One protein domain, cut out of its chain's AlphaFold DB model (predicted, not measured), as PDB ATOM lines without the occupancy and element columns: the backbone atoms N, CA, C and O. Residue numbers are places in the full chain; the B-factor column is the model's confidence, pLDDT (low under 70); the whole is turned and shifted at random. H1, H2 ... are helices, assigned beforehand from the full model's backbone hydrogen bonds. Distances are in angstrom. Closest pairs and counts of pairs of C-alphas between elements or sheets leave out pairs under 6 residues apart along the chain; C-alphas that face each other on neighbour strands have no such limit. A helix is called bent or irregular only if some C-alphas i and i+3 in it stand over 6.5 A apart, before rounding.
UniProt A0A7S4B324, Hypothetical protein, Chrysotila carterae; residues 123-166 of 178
ATOM      1  N   ARG A 123      24.937  60.437  46.365       89.81
ATOM      2  CA  ARG A 123      24.188  60.589  45.106       89.81
ATOM      3  C   ARG A 123      25.081  60.361  43.888       89.81
ATOM      4  O   ARG A 123      24.674  59.663  42.960       89.81
ATOM      5  N   ILE A 124      26.303  60.894  43.917       94.12
ATOM      6  CA  ILE A 124      27.281  60.696  42.840       94.12
ATOM      7  C   ILE A 124      27.705  59.230  42.755       94.12
ATOM      8  O   ILE A 124      27.776  58.697  41.655       94.12
ATOM      9  N   MET A 125      27.925  58.550  43.884       91.88
ATOM     10  CA  MET A 125      28.315  57.133  43.876       91.88
ATOM     11  C   MET A 125      27.238  56.247  43.235       91.88
ATOM     12  O   MET A 125      27.568  55.354  42.455       91.88
ATOM     13  N   GLY A 126      25.954  56.531  43.486       91.06
ATOM     14  CA  GLY A 126      24.845  55.839  42.820       91.06
ATOM     15  C   GLY A 126      24.811  56.085  41.309       91.06
ATOM     16  O   GLY A 126      24.660  55.139  40.534       91.06
ATOM     17  N   PHE A 127      25.013  57.336  40.880       92.94
ATOM     18  CA  PHE A 127      25.097  57.682  39.459       92.94
ATOM     19  C   PHE A 127      26.285  56.999  38.772       92.94
ATOM     20  O   PHE A 127      26.112  56.373  37.730       92.94
ATOM     21  N   MET A 128      27.471  57.055  39.381       95.62
ATOM     22  CA  MET A 128      28.690  56.443  38.849       95.62
ATOM     23  C   MET A 128      28.559  54.927  38.732       95.62
ATOM     24  O   MET A 128      28.959  54.358  37.720       95.62
ATOM     25  N   PHE A 129      27.956  54.275  39.726       95.56
ATOM     26  CA  PHE A 129      27.712  52.836  39.680       95.56
ATOM     27  C   PHE A 129      26.732  52.457  38.563       95.56
ATOM     28  O   PHE A 129      26.998  51.530  37.798       95.56
ATOM     29  N   CYS A 130      25.629  53.198  38.424       94.44
ATOM     30  CA  CYS A 130      24.652  52.969  37.358       94.44
ATOM     31  C   CYS A 130      25.268  53.187  35.967       94.44
ATOM     32  O   CYS A 130      25.106  52.348  35.080       94.44
ATOM     33  N   PHE A 131      26.035  54.265  35.798       96.00
ATOM     34  CA  PHE A 131      26.735  54.565  34.554       96.00
ATOM     35  C   PHE A 131      27.762  53.480  34.207       96.00
ATOM     36  O   PHE A 131      27.760  52.965  33.091       96.00
ATOM     37  N   ALA A 132      28.586  53.064  35.174       96.12
ATOM     38  CA  ALA A 132      29.569  52.001  34.982       96.12
ATOM     39  C   ALA A 132      28.911  50.666  34.596       96.12
ATOM     40  O   ALA A 132      29.354  50.015  33.650       96.12
ATOM     41  N   ALA A 133      27.820  50.285  35.268       95.25
ATOM     42  CA  ALA A 133      27.066  49.079  34.930       95.25
ATOM     43  C   ALA A 133      26.497  49.138  33.499       95.25
ATOM     44  O   ALA A 133      26.605  48.162  32.754       95.25
ATOM     45  N   GLY A 134      25.956  50.291  33.086       95.44
ATOM     46  CA  GLY A 134      25.472  50.510  31.720       95.44
ATOM     47  C   GLY A 134      26.578  50.397  30.665       95.44
ATOM     48  O   GLY A 134      26.388  49.742  29.636       95.44
ATOM     49  N   VAL A 135      27.757  50.961  30.937       95.81
ATOM     50  CA  VAL A 135      28.923  50.867  30.044       95.81
ATOM     51  C   VAL A 135      29.406  49.421  29.909       95.81
ATOM     52  O   VAL A 135      29.622  48.966  28.787       95.81
ATOM     53  N   ILE A 136      29.514  48.668  31.010       95.81
ATOM     54  CA  ILE A 136      29.932  47.253  30.986       95.81
ATOM     55  C   ILE A 136      28.952  46.409  30.163       95.81
ATOM     56  O   ILE A 136      29.371  45.583  29.347       95.81
ATOM     57  N   LEU A 137      27.649  46.631  30.337       94.12
ATOM     58  CA  LEU A 137      26.611  45.900  29.609       94.12
ATOM     59  C   LEU A 137      26.659  46.210  28.103       94.12
ATOM     60  O   LEU A 137      26.587  45.302  27.268       94.12
ATOM     61  N   THR A 138      26.867  47.481  27.755       94.19
ATOM     62  CA  THR A 138      27.008  47.924  26.360       94.19
ATOM     63  C   THR A 138      28.276  47.353  25.719       94.19
ATOM     64  O   THR A 138      28.217  46.791  24.624       94.19
ATOM     65  N   ALA A 139      29.414  47.409  26.416       90.56
ATOM     66  CA  ALA A 139      30.686  46.867  25.942       90.56
ATOM     67  C   ALA A 139      30.616  45.348  25.716       90.56
ATOM     68  O   ALA A 139      31.082  44.856  24.690       90.56
ATOM     69  N   THR A 140      29.973  44.613  26.628       91.44
ATOM     70  CA  THR A 140      29.777  43.156  26.504       91.44
ATOM     71  C   THR A 140      28.973  42.809  25.247       91.44
ATOM     72  O   THR A 140      29.328  41.893  24.504       91.44
ATOM     73  N   SER A 141      27.921  43.583  24.972       89.44
ATOM     74  CA  SER A 141      27.087  43.411  23.776       89.44
ATOM     75  C   SER A 141      27.885  43.678  22.494       89.44
ATOM     76  O   SER A 141      27.830  42.893  21.546       89.44
ATOM     77  N   LEU A 142      28.700  44.738  22.488       87.75
ATOM     78  CA  LEU A 142      29.557  45.094  21.355       87.75
ATOM     79  C   LEU A 142      30.691  44.090  21.119       87.75
ATOM     80  O   LEU A 142      30.999  43.818  19.961       87.75
ATOM     81  N   MET A 143      31.278  43.498  22.165       83.12
ATOM     82  CA  MET A 143      32.301  42.446  22.029       83.12
ATOM     83  C   MET A 143      31.761  41.191  21.331       83.12
ATOM     84  O   MET A 143      32.443  40.586  20.498       83.12
ATOM     85  N   SER A 144      30.508  40.827  21.613       78.56
ATOM     86  CA  SER A 144      29.849  39.711  20.927       78.56
ATOM     87  C   SER A 144      29.618  40.000  19.438       78.56
ATOM     88  O   SER A 144      29.665  39.078  18.626       78.56
ATOM     89  N   ILE A 145      29.378  41.263  19.074       81.50
ATOM     90  CA  ILE A 145      29.156  41.697  17.687       81.50
ATOM     91  C   ILE A 145      30.488  41.880  16.944       81.50
ATOM     92  O   ILE A 145      30.619  41.504  15.786       81.50
ATOM     93  N   THR A 146      31.526  42.395  17.597       77.00
ATOM     94  CA  THR A 146      32.855  42.540  16.971       77.00
ATOM     95  C   THR A 146      33.501  41.190  16.678       77.00
ATOM     96  O   THR A 146      34.120  41.040  15.629       77.00
ATOM     97  N   SER A 147      33.276  40.182  17.526       65.94
ATOM     98  CA  SER A 147      33.707  38.798  17.262       65.94
ATOM     99  C   SER A 147      33.043  38.190  16.015       65.94
ATOM    100  O   SER A 147      33.603  37.291  15.394       65.94
ATOM    101  N   LEU A 148      31.869  38.699  15.625       67.00
ATOM    102  CA  LEU A 148      31.181  38.358  14.377       67.00
ATOM    103  C   LEU A 148      31.748  39.121  13.169       67.00
ATOM    104  O   LEU A 148      31.882  38.543  12.092       67.00
ATOM    105  N   LEU A 149      32.089  40.404  13.341       70.69
ATOM    106  CA  LEU A 149      32.590  41.263  12.260       70.69
ATOM    107  C   LEU A 149      34.063  41.013  11.902       70.69
ATOM    108  O   LEU A 149      34.441  41.247  10.758       70.69
ATOM    109  N   LEU A 150      34.892  40.515  12.828       71.50
ATOM    110  CA  LEU A 150      36.321  40.244  12.585       71.50
ATOM    111  C   LEU A 150      36.605  38.992  11.727       71.50
ATOM    112  O   LEU A 150      37.758  38.600  11.568       71.50
ATOM    113  N   GLY A 151      35.578  38.400  11.109       58.94
ATOM    114  CA  GLY A 151      35.773  37.610   9.890       58.94
ATOM    115  C   GLY A 151      35.861  36.098  10.059       58.94
ATOM    116  O   GLY A 151      36.333  35.426   9.147       58.94
ATOM    117  N   ASN A 152      35.374  35.531  11.166       57.59
ATOM    118  CA  ASN A 152      35.233  34.079  11.270       57.59
ATOM    119  C   ASN A 152      33.797  33.662  11.650       57.59
ATOM    120  O   ASN A 152      33.525  33.379  12.816       57.59
ATOM    121  N   PRO A 153      32.853  33.626  10.685       59.53
ATOM    122  CA  PRO A 153      31.445  33.281  10.924       59.53
ATOM    123  C   PRO A 153      31.195  31.780  11.177       59.53
ATOM    124  O   PRO A 153      30.049  31.368  11.378       59.53
ATOM    125  N   ILE A 154      32.251  30.955  11.222       57.72
ATOM    126  CA  ILE A 154      32.190  29.499  11.437       57.72
ATOM    127  C   ILE A 154      31.322  29.072  12.647       57.72
ATOM    128  O   ILE A 154      30.513  28.157  12.481       57.72
ATOM    129  N   PRO A 155      31.383  29.695  13.846       58.53
ATOM    130  CA  PRO A 155      30.599  29.224  14.991       58.53
ATOM    131  C   PRO A 155      29.103  29.563  14.897       58.53
ATOM    132  O   PRO A 155      28.300  28.938  15.591       58.53
ATOM    133  N   PHE A 156      28.711  30.512  14.042       57.00
ATOM    134  CA  PHE A 156      27.303  30.842  13.798       57.00
ATOM    135  C   PHE A 156      26.699  29.931  12.738       57.00
ATOM    136  O   PHE A 156      25.600  29.425  12.949       57.00
ATOM    137  N   ALA A 157      27.443  29.632  11.668       57.88
ATOM    138  CA  ALA A 157      27.012  28.664  10.667       57.88
ATOM    139  C   ALA A 157      26.705  27.308  11.322       57.88
ATOM    140  O   ALA A 157      25.590  26.824  11.208       57.88
ATOM    141  N   ILE A 158      27.621  26.771  12.137       58.06
ATOM    142  CA  ILE A 158      27.464  25.449  12.774       58.06
ATOM    143  C   ILE A 158      26.284  25.391  13.765       58.06
ATOM    144  O   ILE A 158      25.703  24.325  13.967       58.06
ATOM    145  N   LYS A 159      25.917  26.505  14.410       59.81
ATOM    146  CA  LYS A 159      24.802  26.524  15.372       59.81
ATOM    147  C   LYS A 159      23.427  26.515  14.703       59.81
ATOM    148  O   LYS A 159      22.490  26.028  15.327       59.81
ATOM    149  N   TYR A 160      23.321  27.020  13.474       55.44
ATOM    150  CA  TYR A 160      22.060  27.096  12.728       55.44
ATOM    151  C   TYR A 160      21.961  26.083  11.577       55.44
ATOM    152  O   TYR A 160      20.858  25.798  11.137       55.44
ATOM    153  N   THR A 161      23.069  25.484  11.122       57.44
ATOM    154  CA  THR A 161      23.051  24.397  10.121       57.44
ATOM    155  C   THR A 161      23.004  22.994  10.727       57.44
ATOM    156  O   THR A 161      23.027  22.011   9.995       57.44
ATOM    157  N   ARG A 162      22.933  22.867  12.060       52.47
ATOM    158  CA  ARG A 162      22.761  21.580  12.761       52.47
ATOM    159  C   ARG A 162      21.302  21.219  13.033       52.47
ATOM    160  O   ARG A 162      21.022  20.436  13.937       52.47
ATOM    161  N   GLU A 163      20.375  21.754  12.254       49.78
ATOM    162  CA  GLU A 163      19.120  21.040  12.067       49.78
ATOM    163  C   GLU A 163      19.442  19.819  11.190       49.78
ATOM    164  O   GLU A 163      20.100  19.975  10.158       49.78
ATOM    165  N   PRO A 164      19.099  18.588  11.603       49.69
ATOM    166  CA  PRO A 164      19.313  17.406  10.786       49.69
ATOM    167  C   PRO A 164      18.290  17.426   9.646       49.69
ATOM    168  O   PRO A 164      17.302  16.701   9.674       49.69
ATOM    169  N   THR A 165      18.495  18.284   8.649       48.56
ATOM    170  CA  THR A 165      17.792  18.164   7.374       48.56
ATOM    171  C   THR A 165      18.343  16.923   6.664       48.56
ATOM    172  O   THR A 165      19.549  16.880   6.394       48.56
ATOM    173  N   PRO A 166      17.514  15.914   6.339       54.34
ATOM    174  CA  PRO A 166      17.931  14.739   5.567       54.34
ATOM    175  C   PRO A 166      18.372  15.059   4.118       54.34
ATOM    176  O   PRO A 166      18.728  14.152   3.371       54.34
TER     177      PRO A 166
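Overview. This is residues 123 to 166 of the 178 residues of the protein "Hypothetical protein" of Chrysotila carterae (UniProt A0A7S4B324). Look first for one long helix, H1, which makes most of the length; after it the backbone turns through a tight link into a short helix, H2, and then trails off in a tail without a named element. There is no core: H1 sticks out free over residues 123 to 147, and H2 does not fold back onto it. The printed part has 44 residues, with two named helices in the order H1, H2 and no named strand, and its class is all helix. It is extended, with a radius of gyration of the C-alphas of 17.7 A and spans of 61 by 21 by 7 A.

Arrangement. Start from H1, residues 123 to 149, and go on through the tight link of four residues to H2, residues 154 to 160. H1 and H2 are apart, but only just: their closest C-alphas are 8.5 A from each other. Beyond the link, residues 157 to 166 stand free, of which 157 to 160 belong to H2. In the backbone, 22 of 23 O i to N i+4 pairs of H1 are within hydrogen-bond range, and 2 of 3 in H2.

Along the chain. Find C-alpha 123 at (24.188, 60.589, 45.106); from there H1 runs 39.0 A to C-alpha 149 at (32.590, 41.263, 12.260). H2 begins at C-alpha 154 and runs 10.5 A to C-alpha 160 at (22.060, 27.096, 12.728). Neither helix is bent.

Size, cuts and confidence. The two C-alphas farthest apart are those of Arg 123 and Pro 166, at 60.9 A. The printed part has no cut. Look at the B-factor column: the mean pLDDT of the printed part is 76.3, that of H1 is 89 and that of H2 is 58. The model's confidence is under 70 at residues 147 to 148 and 151 to 166.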